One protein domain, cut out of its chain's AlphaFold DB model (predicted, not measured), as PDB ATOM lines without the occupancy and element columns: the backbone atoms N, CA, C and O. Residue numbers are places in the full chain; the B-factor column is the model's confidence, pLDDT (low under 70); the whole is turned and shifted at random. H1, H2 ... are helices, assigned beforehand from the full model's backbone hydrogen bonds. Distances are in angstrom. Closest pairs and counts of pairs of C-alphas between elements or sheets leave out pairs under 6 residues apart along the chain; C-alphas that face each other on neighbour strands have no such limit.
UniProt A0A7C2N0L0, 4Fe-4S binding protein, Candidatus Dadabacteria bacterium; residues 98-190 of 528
ATOM      1  N   LEU A  98     125.124 112.239 149.694       94.50
ATOM      2  CA  LEU A  98     126.581 112.395 149.629       94.50
ATOM      3  C   LEU A  98     127.014 113.371 148.531       94.50
ATOM      4  O   LEU A  98     127.863 114.225 148.776       94.50
ATOM      5  N   ARG A  99     126.392 113.306 147.346       94.81
ATOM      6  CA  ARG A  99     126.659 114.264 146.260       94.81
ATOM      7  C   ARG A  99     126.320 115.688 146.688       94.81
ATOM      8  O   ARG A  99     127.097 116.603 146.437       94.81
ATOM      9  N   SER A 100     125.168 115.869 147.328       94.25
ATOM     10  CA  SER A 100     124.718 117.189 147.773       94.25
ATOM     11  C   SER A 100     125.675 117.780 148.809       94.25
ATOM     12  O   SER A 100     126.067 118.936 148.680       94.25
ATOM     13  N   ILE A 101     126.135 116.971 149.772       95.50
ATOM     14  CA  ILE A 101     127.173 117.376 150.733       95.50
ATOM     15  C   ILE A 101     128.468 117.754 150.016       95.50
ATOM     16  O   ILE A 101     129.013 118.823 150.279       95.50
ATOM     17  N   ALA A 102     128.953 116.911 149.101       96.25
ATOM     18  CA  ALA A 102     130.195 117.172 148.382       96.25
ATOM     19  C   ALA A 102     130.134 118.508 147.627       96.25
ATOM     20  O   ALA A 102     131.032 119.334 147.768       96.25
ATOM     21  N   LEU A 103     129.047 118.778 146.899       96.31
ATOM     22  CA  LEU A 103     128.872 120.038 146.170       96.31
ATOM     23  C   LEU A 103     128.793 121.255 147.104       96.31
ATOM     24  O   LEU A 103     129.358 122.301 146.785       96.31
ATOM     25  N   VAL A 104     128.134 121.131 148.262       96.44
ATOM     26  CA  VAL A 104     128.107 122.186 149.290       96.44
ATOM     27  C   VAL A 104     129.514 122.470 149.809       96.44
ATOM     28  O   VAL A 104     129.920 123.629 149.862       96.44
ATOM     29  N   LEU A 105     130.282 121.433 150.152       95.50
ATOM     30  CA  LEU A 105     131.644 121.583 150.666       95.50
ATOM     31  C   LEU A 105     132.577 122.217 149.631       95.50
ATOM     32  O   LEU A 105     133.313 123.140 149.975       95.50
ATOM     33  N   VAL A 106     132.505 121.788 148.367       95.50
ATOM     34  CA  VAL A 106     133.286 122.396 147.277       95.50
ATOM     35  C   VAL A 106     132.875 123.857 147.066       95.50
ATOM     36  O   VAL A 106     133.742 124.708 146.892       95.50
ATOM     37  N   THR A 107     131.580 124.178 147.166       95.81
ATOM     38  CA  THR A 107     131.097 125.567 147.075       95.81
ATOM     39  C   THR A 107     131.703 126.444 148.175       95.81
ATOM     40  O   THR A 107     132.249 127.512 147.895       95.81
ATOM     41  N   LEU A 108     131.641 125.990 149.433       94.50
ATOM     42  CA  LEU A 108     132.210 126.719 150.572       94.50
ATOM     43  C   LEU A 108     133.735 126.844 150.459       94.50
ATOM     44  O   LEU A 108     134.288 127.900 150.759       94.50
ATOM     45  N   PHE A 109     134.411 125.805 149.968       92.38
ATOM     46  CA  PHE A 109     135.843 125.845 149.688       92.38
ATOM     47  C   PHE A 109     136.196 126.867 148.595       92.38
ATOM     48  O   PHE A 109     137.140 127.636 148.758       92.38
ATOM     49  N   GLY A 110     135.404 126.958 147.523       91.50
ATOM     50  CA  GLY A 110     135.570 127.991 146.498       91.50
ATOM     51  C   GLY A 110     135.443 129.409 147.068       91.50
ATOM     52  O   GLY A 110     136.288 130.267 146.801       91.50
ATOM     53  N   PHE A 111     134.454 129.649 147.935       91.75
ATOM     54  CA  PHE A 111     134.321 130.933 148.635       91.75
ATOM     55  C   PHE A 111     135.488 131.224 149.586       91.75
ATOM     56  O   PHE A 111     135.877 132.382 149.740       91.75
ATOM     57  N   TRP A 112     136.077 130.197 150.200       90.88
ATOM     58  CA  TRP A 112     137.257 130.355 151.051       90.88
ATOM     59  C   TRP A 112     138.469 130.833 150.244       90.88
ATOM     60  O   TRP A 112     139.116 131.806 150.637       90.88
ATOM     61  N   LEU A 113     138.699 130.225 149.073       88.94
ATOM     62  CA  LEU A 113     139.735 130.649 148.127       88.94
ATOM     63  C   LEU A 113     139.491 132.073 147.605       88.94
ATOM     64  O   LEU A 113     140.418 132.878 147.540       88.94
ATOM     65  N   PHE A 114     138.242 132.417 147.277       87.38
ATOM     66  CA  PHE A 114     137.872 133.774 146.851       87.38
ATOM     67  C   PHE A 114     138.219 134.835 147.910       87.38
ATOM     68  O   PHE A 114     138.683 135.928 147.576       87.38
ATOM     69  N   GLY A 115     138.054 134.484 149.188       83.44
ATOM     70  CA  GLY A 115     138.422 135.313 150.334       83.44
ATOM     71  C   GLY A 115     139.922 135.587 150.492       83.44
ATOM     72  O   GLY A 115     140.292 136.396 151.338       83.44
ATOM     73  N   GLY A 116     140.785 134.948 149.693       75.19
ATOM     74  CA  GLY A 116     142.241 135.105 149.759       75.19
ATOM     75  C   GLY A 116     142.904 134.335 150.905       75.19
ATOM     76  O   GLY A 116     144.086 134.541 151.175       75.19
ATOM     77  N   HIS A 117     142.167 133.446 151.579       69.62
ATOM     78  CA  HIS A 117     142.718 132.555 152.599       69.62
ATOM     79  C   HIS A 117     143.276 131.319 151.909       69.62
ATOM     80  O   HIS A 117     142.535 130.572 151.280       69.62
ATOM     81  N   GLY A 118     144.598 131.162 151.958       60.94
ATOM     82  CA  GLY A 118     145.297 130.260 151.047       60.94
ATOM     83  C   GLY A 118     146.028 129.088 151.689       60.94
ATOM     84  O   GLY A 118     146.407 128.173 150.981       60.94
ATOM     85  N   THR A 119     146.278 129.050 152.992       65.56
ATOM     86  CA  THR A 119     147.093 127.956 153.540       65.56
ATOM     87  C   THR A 119     146.250 126.717 153.827       65.56
ATOM     88  O   THR A 119     145.447 126.695 154.758       65.56
ATOM     89  N   LEU A 120     146.435 125.664 153.025       67.25
ATOM     90  CA  LEU A 120     145.827 124.347 153.235       67.25
ATOM     91  C   LEU A 120     146.940 123.296 153.294       67.25
ATOM     92  O   LEU A 120     147.702 123.155 152.344       67.25
ATOM     93  N   PHE A 121     147.062 122.584 154.419       64.56
ATOM     94  CA  PHE A 121     148.095 121.552 154.630       64.56
ATOM     95  C   PHE A 121     149.537 122.015 154.318       64.56
ATOM     96  O   PHE A 121     150.335 121.262 153.774       64.56
ATOM     97  N   GLY A 122     149.874 123.269 154.637       63.78
ATOM     98  CA  GLY A 122     151.209 123.834 154.386       63.78
ATOM     99  C   GLY A 122     151.449 124.342 152.957       63.78
ATOM    100  O   GLY A 122     152.479 124.958 152.705       63.78
ATOM    101  N   ILE A 123     150.494 124.164 152.035       72.00
ATOM    102  CA  ILE A 123     150.553 124.705 150.671       72.00
ATOM    103  C   ILE A 123     149.929 126.101 150.662       72.00
ATOM    104  O   ILE A 123     148.809 126.286 151.140       72.00
ATOM    105  N   ASN A 124     150.641 127.086 150.109       72.75
ATOM    106  CA  ASN A 124     150.145 128.452 149.985       72.75
ATOM    107  C   ASN A 124     149.303 128.626 148.705       72.75
ATOM    108  O   ASN A 124     149.820 128.897 147.626       72.75
ATOM    109  N   LEU A 125     147.987 128.503 148.837       70.62
ATOM    110  CA  LEU A 125     146.984 128.715 147.788       70.62
ATOM    111  C   LEU A 125     146.618 130.195 147.596       70.62
ATOM    112  O   LEU A 125     145.738 130.491 146.797       70.62
ATOM    113  N   SER A 126     147.283 131.146 148.269       67.75
ATOM    114  CA  SER A 126     147.056 132.583 148.006       67.75
ATOM    115  C   SER A 126     147.531 133.018 146.613       67.75
ATOM    116  O   SER A 126     147.151 134.086 146.141       67.75
ATOM    117  N   VAL A 127     148.309 132.167 145.933       72.00
ATOM    118  CA  VAL A 127     148.703 132.321 144.524       72.00
ATOM    119  C   VAL A 127     147.519 132.081 143.575       72.00
ATOM    120  O   VAL A 127     147.540 132.530 142.431       72.00
ATOM    121  N   VAL A 128     146.466 131.393 144.029       77.56
ATOM    122  CA  VAL A 128     145.282 131.121 143.209       77.56
ATOM    123  C   VAL A 128     144.507 132.426 142.979       77.56
ATOM    124  O   VAL A 128     144.092 133.071 143.946       77.56
ATOM    125  N   PRO A 129     144.250 132.830 141.719       83.62
ATOM    126  CA  PRO A 129     143.477 134.033 141.442       83.62
ATOM    127  C   PRO A 129     142.063 133.954 142.032       83.62
ATOM    128  O   PRO A 129     141.382 132.937 141.902       83.62
ATOM    129  N   LYS A 130     141.565 135.059 142.603       85.88
ATOM    130  CA  LYS A 130     140.227 135.108 143.233       85.88
ATOM    131  C   LYS A 130     139.103 134.628 142.308       85.88
ATOM    132  O   LYS A 130     138.172 133.971 142.765       85.88
ATOM    133  N   TRP A 131     139.195 134.910 141.007       86.12
ATOM    134  CA  TRP A 131     138.197 134.478 140.024       86.12
ATOM    135  C   TRP A 131     138.127 132.949 139.872       86.12
ATOM    136  O   TRP A 131     137.047 132.422 139.623       86.12
ATOM    137  N   VAL A 132     139.234 132.229 140.096       87.75
ATOM    138  CA  VAL A 132     139.258 130.758 140.112       87.75
ATOM    139  C   VAL A 132     138.497 130.240 141.330       87.75
ATOM    140  O   VAL A 132     137.649 129.362 141.189       87.75
ATOM    141  N   GLY A 133     138.719 130.829 142.512       87.25
ATOM    142  CA  GLY A 133     137.930 130.521 143.711       87.25
ATOM    143  C   GLY A 133     136.432 130.766 143.499       87.25
ATOM    144  O   GLY A 133     135.605 129.919 143.833       87.25
ATOM    145  N   LEU A 134     136.079 131.877 142.842       90.31
ATOM    146  CA  LEU A 134     134.694 132.179 142.481       90.31
ATOM    147  C   LEU A 134     134.108 131.151 141.499       90.31
ATOM    148  O   LEU A 134     132.980 130.708 141.693       90.31
ATOM    149  N   ALA A 135     134.860 130.717 140.484       91.50
ATOM    150  CA  ALA A 135     134.419 129.670 139.560       91.50
ATOM    151  C   ALA A 135     134.189 128.326 140.278       91.50
ATOM    152  O   ALA A 135     133.156 127.684 140.072       91.50
ATOM    153  N   ILE A 136     135.102 127.944 141.182       91.75
ATOM    154  CA  ILE A 136     134.981 126.748 142.034       91.75
ATOM    155  C   ILE A 136     133.763 126.847 142.963       91.75
ATOM    156  O   ILE A 136     133.168 125.823 143.281       91.75
ATOM    157  N   ALA A 137     133.349 128.049 143.373       92.56
ATOM    158  CA  ALA A 137     132.132 128.234 144.160       92.56
ATOM    159  C   ALA A 137     130.856 128.153 143.302       92.56
ATOM    160  O   ALA A 137     129.894 127.472 143.661       92.56
ATOM    161  N   LEU A 138     130.832 128.836 142.156       94.44
ATOM    162  CA  LEU A 138     129.618 129.003 141.354       94.44
ATOM    163  C   LEU A 138     129.223 127.744 140.575       94.44
ATOM    164  O   LEU A 138     128.031 127.461 140.463       94.44
ATOM    165  N   VAL A 139     130.179 126.962 140.063       95.06
ATOM    166  CA  VAL A 139     129.873 125.758 139.264       95.06
ATOM    167  C   VAL A 139     129.158 124.671 140.090       95.06
ATOM    168  O   VAL A 139     128.105 124.185 139.654       95.06
ATOM    169  N   PRO A 140     129.628 124.290 141.295       95.06
ATOM    170  CA  PRO A 140     128.923 123.333 142.146       95.06
ATOM    171  C   PRO A 140     127.600 123.881 142.686       95.06
ATOM    172  O   PRO A 140     126.623 123.135 142.747       95.06
ATOM    173  N   ALA A 141     127.521 125.179 143.004       94.56
ATOM    174  CA  ALA A 141     126.272 125.820 143.413       94.56
ATOM    175  C   ALA A 141     125.212 125.775 142.298       94.56
ATOM    176  O   ALA A 141     124.067 125.393 142.540       94.56
ATOM    177  N   ALA A 142     125.596 126.082 141.055       95.44
ATOM    178  CA  ALA A 142     124.719 125.955 139.892       95.44
ATOM    179  C   ALA A 142     124.321 124.491 139.636       95.44
ATOM    180  O   ALA A 142     123.174 124.209 139.287       95.44
ATOM    181  N   SER A 143     125.239 123.550 139.872       95.31
ATOM    182  CA  SER A 143     124.961 122.114 139.776       95.31
ATOM    183  C   SER A 143     123.928 121.663 140.812       95.31
ATOM    184  O   SER A 143     123.006 120.929 140.466       95.31
ATOM    185  N   LEU A 144     124.017 122.146 142.058       95.75
ATOM    186  CA  LEU A 144     123.005 121.904 143.092       95.75
ATOM    187  C   LEU A 144     121.628 122.420 142.666       95.75
ATOM    188  O   LEU A 144     120.647 121.689 142.778       95.75
ATOM    189  N   VAL A 145     121.549 123.638 142.122       95.69
ATOM    190  CA  VAL A 145     120.284 124.190 141.606       95.69
ATOM    191  C   VAL A 145     119.743 123.332 140.462       95.69
ATOM    192  O   VAL A 145     118.564 122.987 140.463       95.69
ATOM    193  N   ARG A 146     120.596 122.915 139.519       95.81
ATOM    194  CA  ARG A 146     120.205 122.037 138.406       95.81
ATOM    195  C   ARG A 146     119.658 120.695 138.900       95.81
ATOM    196  O   ARG A 146     118.614 120.260 138.421       95.81
ATOM    197  N   PHE A 147     120.324 120.048 139.859       93.44
ATOM    198  CA  PHE A 147     119.836 118.796 140.446       93.44
ATOM    199  C   PHE A 147     118.534 118.999 141.224       93.44
ATOM    200  O   PHE A 147     117.619 118.187 141.091       93.44
ATOM    201  N   GLY A 148     118.410 120.105 141.961       90.44
ATOM    202  CA  GLY A 148     117.180 120.475 142.656       90.44
ATOM    203  C   GLY A 148     115.999 120.656 141.700       90.44
ATOM    204  O   GLY A 148     114.921 120.110 141.937       90.44
ATOM    205  N   LEU A 149     116.193 121.361 140.582       90.50
ATOM    206  CA  LEU A 149     115.179 121.493 139.525       90.50
ATOM    207  C   LEU A 149     114.821 120.139 138.890       90.50
ATOM    208  O   LEU A 149     113.674 119.928 138.502       90.50
ATOM    209  N   GLY A 150     115.776 119.206 138.845       85.81
ATOM    210  CA  GLY A 150     115.566 117.819 138.423       85.81
ATOM    211  C   GLY A 150     114.781 116.947 139.414       85.81
ATOM    212  O   GLY A 150     114.418 115.830 139.060       85.81
ATOM    213  N   GLY A 151     114.481 117.439 140.621       85.38
ATOM    214  CA  GLY A 151     113.739 116.711 141.658       85.38
ATOM    215  C   GLY A 151     114.579 116.219 142.840       85.38
ATOM    216  O   GLY A 151     114.007 115.684 143.786       85.38
ATOM    217  N   ASP A 152     115.901 116.435 142.844       89.88
ATOM    218  CA  ASP A 152     116.761 116.051 143.972       89.88
ATOM    219  C   ASP A 152     116.477 116.939 145.194       89.88
ATOM    220  O   ASP A 152     116.810 118.130 145.247       89.88
ATOM    221  N   ARG A 153     115.850 116.343 146.208       90.31
ATOM    222  CA  ARG A 153     115.441 117.053 147.420       90.31
ATOM    223  C   ARG A 153     116.631 117.351 148.333       90.31
ATOM    224  O   ARG A 153     116.630 118.376 149.016       90.31
ATOM    225  N   TYR A 154     117.665 116.510 148.310       93.31
ATOM    226  CA  TYR A 154     118.913 116.763 149.031       93.31
ATOM    227  C   TYR A 154     119.705 117.912 148.405       93.31
ATOM    228  O   TYR A 154     120.311 118.699 149.134       93.31
ATOM    229  N   ALA A 155     119.641 118.074 147.083       94.19
ATOM    230  CA  ALA A 155     120.263 119.206 146.411       94.19
ATOM    231  C   ALA A 155     119.599 120.528 146.831       94.19
ATOM    232  O   ALA A 155     120.301 121.472 147.191       94.19
ATOM    233  N   TRP A 156     118.261 120.579 146.904       94.25
ATOM    234  CA  TRP A 156     117.542 121.734 147.463       94.25
ATOM    235  C   TRP A 156     117.891 122.009 148.926       94.25
ATOM    236  O   TRP A 156     117.986 123.173 149.319       94.25
ATOM    237  N   LEU A 157     118.097 120.963 149.733       94.69
ATOM    238  CA  LEU A 157     118.559 121.121 151.113       94.69
ATOM    239  C   LEU A 157     119.950 121.767 151.143       94.69
ATOM    240  O   LEU A 157     120.169 122.691 151.922       94.69
ATOM    241  N   GLY A 158     120.852 121.342 150.255       95.44
ATOM    242  CA  GLY A 158     122.173 121.941 150.081       95.44
ATOM    243  C   GLY A 158     122.119 123.408 149.649       95.44
ATOM    244  O   GLY A 158     122.805 124.238 150.241       95.44
ATOM    245  N   VAL A 159     121.262 123.759 148.680       95.94
ATOM    246  CA  VAL A 159     121.044 125.159 148.258       95.94
ATOM    247  C   VAL A 159     120.522 126.002 149.419       95.94
ATOM    248  O   VAL A 159     121.074 127.062 149.705       95.94
ATOM    249  N   SER A 160     119.485 125.521 150.111       95.06
ATOM    250  CA  SER A 160     118.905 126.197 151.277       95.06
ATOM    251  C   SER A 160     119.977 126.437 152.343       95.06
ATOM    252  O   SER A 160     120.163 127.566 152.796       95.06
ATOM    253  N   PHE A 161     120.758 125.402 152.670       96.38
ATOM    254  CA  PHE A 161     121.856 125.498 153.623       96.38
ATOM    255  C   PHE A 161     122.892 126.542 153.200       96.38
ATOM    256  O   PHE A 161     123.216 127.410 154.001       96.38
ATOM    257  N   LEU A 162     123.369 126.518 151.950       95.56
ATOM    258  CA  LEU A 162     124.353 127.484 151.449       95.56
ATOM    259  C   LEU A 162     123.860 128.927 151.572       95.56
ATOM    260  O   LEU A 162     124.600 129.780 152.058       95.56
ATOM    261  N   VAL A 163     122.616 129.207 151.174       94.06
ATOM    262  CA  VAL A 163     122.036 130.557 151.246       94.06
ATOM    263  C   VAL A 163     122.031 131.064 152.687       94.06
ATOM    264  O   VAL A 163     122.578 132.129 152.978       94.06
ATOM    265  N   TRP A 164     121.465 130.291 153.612       93.25
ATOM    266  CA  TRP A 164     121.304 130.742 154.993       93.25
ATOM    267  C   TRP A 164     122.607 130.711 155.788       93.25
ATOM    268  O   TRP A 164     122.859 131.616 156.584       93.25
ATOM    269  N   TYR A 165     123.473 129.734 155.526       94.06
ATOM    270  CA  TYR A 165     124.823 129.695 156.077       94.06
ATOM    271  C   TYR A 165     125.632 130.922 155.654       94.06
ATOM    272  O   TYR A 165     126.335 131.498 156.474       94.06
ATOM    273  N   THR A 166     125.484 131.376 154.409       91.31
ATOM    274  CA  THR A 166     126.138 132.598 153.917       91.31
ATOM    275  C   THR A 166     125.617 133.840 154.625       91.31
ATOM    276  O   THR A 166     126.403 134.627 155.153       91.31
ATOM    277  N   VAL A 167     124.289 133.984 154.707       90.62
ATOM    278  CA  VAL A 167     123.638 135.122 155.370       90.62
ATOM    279  C   VAL A 167     124.098 135.259 156.822       90.62
ATOM    280  O   VAL A 167     124.501 136.348 157.231       90.62
ATOM    281  N   TYR A 168     124.060 134.173 157.601       87.81
ATOM    282  CA  TYR A 168     124.414 134.199 159.025       87.81
ATOM    283  C   TYR A 168     125.919 134.114 159.277       87.81
ATOM    284  O   TYR A 168     126.420 134.797 160.169       87.81
ATOM    285  N   GLY A 169     126.649 133.327 158.489       85.38
ATOM    286  CA  GLY A 169     128.093 133.146 158.620       85.38
ATOM    287  C   GLY A 169     128.866 134.444 158.401       85.38
ATOM    288  O   GLY A 169     129.847 134.680 159.100       85.38
ATOM    289  N   ALA A 170     128.384 135.322 157.515       85.00
ATOM    290  CA  ALA A 170     128.958 136.650 157.307       85.00
ATOM    291  C   ALA A 170     128.443 137.721 158.295       85.00
ATOM    292  O   ALA A 170     129.046 138.785 158.403       85.00
ATOM    293  N   LYS A 171     127.336 137.480 159.017       82.12
ATOM    294  CA  LYS A 171     126.643 138.476 159.868       82.12
ATOM    295  C   LYS A 171     127.337 138.792 161.191       82.12
ATOM    296  O   LYS A 171     127.182 139.905 161.682       82.12
ATOM    297  N   ILE A 172     128.049 137.832 161.779       73.69
ATOM    298  CA  ILE A 172     128.432 137.849 163.204       73.69
ATOM    299  C   ILE A 172     129.256 139.089 163.594       73.69
ATOM    300  O   ILE A 172     129.099 139.599 164.701       73.69
ATOM    301  N   GLY A 173     130.078 139.608 162.685       71.00
ATOM    302  CA  GLY A 173     130.867 140.821 162.891       71.00
ATOM    303  C   GLY A 173     132.240 140.705 162.247       71.00
ATOM    304  O   GLY A 173     132.690 139.604 161.927       71.00
ATOM    305  N   LYS A 174     132.916 141.844 162.073       73.31
ATOM    306  CA  LYS A 174     134.262 141.901 161.491       73.31
ATOM    307  C   LYS A 174     135.234 141.037 162.310       73.31
ATOM    308  O   LYS A 174     135.441 141.310 163.489       73.31
ATOM    309  N   GLY A 175     135.813 140.007 161.692       72.81
ATOM    310  CA  GLY A 175     136.758 139.077 162.329       72.81
ATOM    311  C   GLY A 175     136.116 137.955 163.158       72.81
ATOM    312  O   GLY A 175     136.819 137.065 163.633       72.81
ATOM    313  N   ALA A 176     134.790 137.963 163.314       79.56
ATOM    314  CA  ALA A 176     134.022 136.907 163.973       79.56
ATOM    315  C   ALA A 176     133.191 136.084 162.974       79.56
ATOM    316  O   ALA A 176     132.333 135.298 163.382       79.56
ATOM    317  N   GLU A 177     133.413 136.265 161.667       85.50
ATOM    318  CA  GLU A 177     132.697 135.521 160.638       85.50
ATOM    319  C   GLU A 177     133.055 134.028 160.687       85.50
ATOM    320  O   GLU A 177     134.150 133.613 161.084       85.50
ATOM    321  N   PHE A 178     132.127 133.185 160.246       87.44
ATOM    322  CA  PHE A 178     132.402 131.763 160.100       87.44
ATOM    323  C   PHE A 178     133.164 131.472 158.818       87.44
ATOM    324  O   PHE A 178     133.077 132.208 157.838       87.44
ATOM    325  N   TRP A 179     133.932 130.383 158.824       87.38
ATOM    326  CA  TRP A 179     134.510 129.850 157.593       87.38
ATOM    327  C   TRP A 179     133.377 129.602 156.582       87.38
ATOM    328  O   TRP A 179     132.365 129.059 156.995       87.38
ATOM    329  N   PRO A 180     133.473 129.990 155.302       89.94
ATOM    330  CA  PRO A 180     134.629 130.539 154.593       89.94
ATOM    331  C   PRO A 180     134.761 132.077 154.608       89.94
ATOM    332  O   PRO A 180     135.692 132.609 154.015       89.94
ATOM    333  N   TYR A 181     133.862 132.795 155.278       89.44
ATOM    334  CA  TYR A 181     133.680 134.255 155.220       89.44
ATOM    335  C   TYR A 181     134.619 135.088 156.104       89.44
ATOM    336  O   TYR A 181     134.532 136.318 156.095       89.44
ATOM    337  N   LYS A 182     135.509 134.441 156.864       86.06
ATOM    338  CA  LYS A 182     136.456 135.090 157.790       86.06
ATOM    339  C   LYS A 182     137.179 136.267 157.138       86.06
ATOM    340  O   LYS A 182     137.768 136.104 156.078       86.06
ATOM    341  N   ASN A 183     137.180 137.433 157.778       83.25
ATOM    342  CA  ASN A 183     137.938 138.627 157.374       83.25
ATOM    343  C   ASN A 183     137.574 139.258 156.012       83.25
ATOM    344  O   ASN A 183     138.214 140.236 155.627       83.25
ATOM    345  N   TRP A 184     136.572 138.756 155.280       85.75
ATOM    346  CA  TRP A 184     136.145 139.358 154.006       85.75
ATOM    347  C   TRP A 184     134.624 139.474 153.863       85.75
ATOM    348  O   TRP A 184     134.145 140.474 153.333       85.75
ATOM    349  N   GLY A 185     133.853 138.498 154.353       85.75
ATOM    350  CA  GLY A 185     132.416 138.413 154.088       85.75
ATOM    351  C   GLY A 185     131.611 139.567 154.681       85.75
ATOM    352  O   GLY A 185     130.758 140.127 153.995       85.75
ATOM    353  N   TYR A 186     131.910 139.981 155.918       85.31
ATOM    354  CA  TYR A 186     131.220 141.112 156.548       85.31
ATOM    355  C   TYR A 186     131.453 142.418 155.778       85.31
ATOM    356  O   TYR A 186     130.517 143.183 155.555       85.31
ATOM    357  N   GLY A 187     132.695 142.663 155.345       84.75
ATOM    358  CA  GLY A 187     133.049 143.840 154.550       84.75
ATOM    359  C   GLY A 187     132.412 143.814 153.162       84.75
ATOM    360  O   GLY A 187     131.839 144.811 152.741       84.75
ATOM    361  N   PHE A 188     132.441 142.660 152.493       85.50
ATOM    362  CA  PHE A 188     131.869 142.478 151.157       85.50
ATOM    363  C   PHE A 188     130.354 142.729 151.111       85.50
ATOM    364  O   PHE A 188     129.855 143.319 150.157       85.50
ATOM    365  N   LEU A 189     129.621 142.308 152.146       86.38
ATOM    366  CA  LEU A 189     128.169 142.497 152.239       86.38
ATOM    367  C   LEU A 189     127.758 143.834 152.878       86.38
ATOM    368  O   LEU A 189     126.570 144.159 152.923       86.38
ATOM    369  N   SER A 190     128.712 144.613 153.390       87.50
ATOM    370  CA  SER A 190     128.438 145.946 153.927       87.50
ATOM    371  C   SER A 190     128.370 146.950 152.777       87.50
ATOM    372  O   SER A 190     129.383 147.314 152.185       87.50
TER     373      SER A 190
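This is residues 98 to 190 of the 528 residues of the protein "4Fe-4S binding protein" of Candidatus Dadabacteria bacterium (UniProt A0A7C2N0L0). Three long helices make an up-and-down bundle, each running against the one before: H1 and H2 lie side by side, and H3 meets them near the H2 to H3 turn, then splays away like a V. Short H4 lies toward the open end; residues 119 to 124 stick out. The printed part has 93 residues with four named helices and no named strand: all helix, compact, radius of gyration of the C-alphas 13.5 A, spans 37 by 28 by 21 A.

H1, residues 98 to 114, and H2, residues 130 to 149, touch as a hairpin at a shallow tilt of 26 degrees; their closest C-alphas, Thr 107 and Ala 137, are 4.1 A apart. H3, residues 153 to 169, forms a hairpin with H2 at a steep tilt of 41 degrees, touching it with residues 154 to 159 alone; the closest C-alphas, Gly 148 and Trp 156, are 5.0 A apart. H3 touches H1 at 29 degrees, a shallow tilt, the closest C-alphas being Ser 100 and Ala 155, 5.1 A. H4, residues 185 to 189, is near H3. Each O i to N i+4 pair is within hydrogen-bond range in H1, H3 and H4, and 15 of 16 in H2.

H1 begins at C-alpha 98 (126.581, 112.395, 149.629) and spans 24.3 A, H2 28.7 A, H3 23.3 A; H4 ends at C-alpha 189 (128.169, 142.497, 152.239).

The farthest C-alphas, Gly 122 and Gly 151, are 40.2 A apart. The printed part has no cut; links H1 to H2 and H3 to H4 are long. Residues 117 to 122 and 126 have pLDDT under 70.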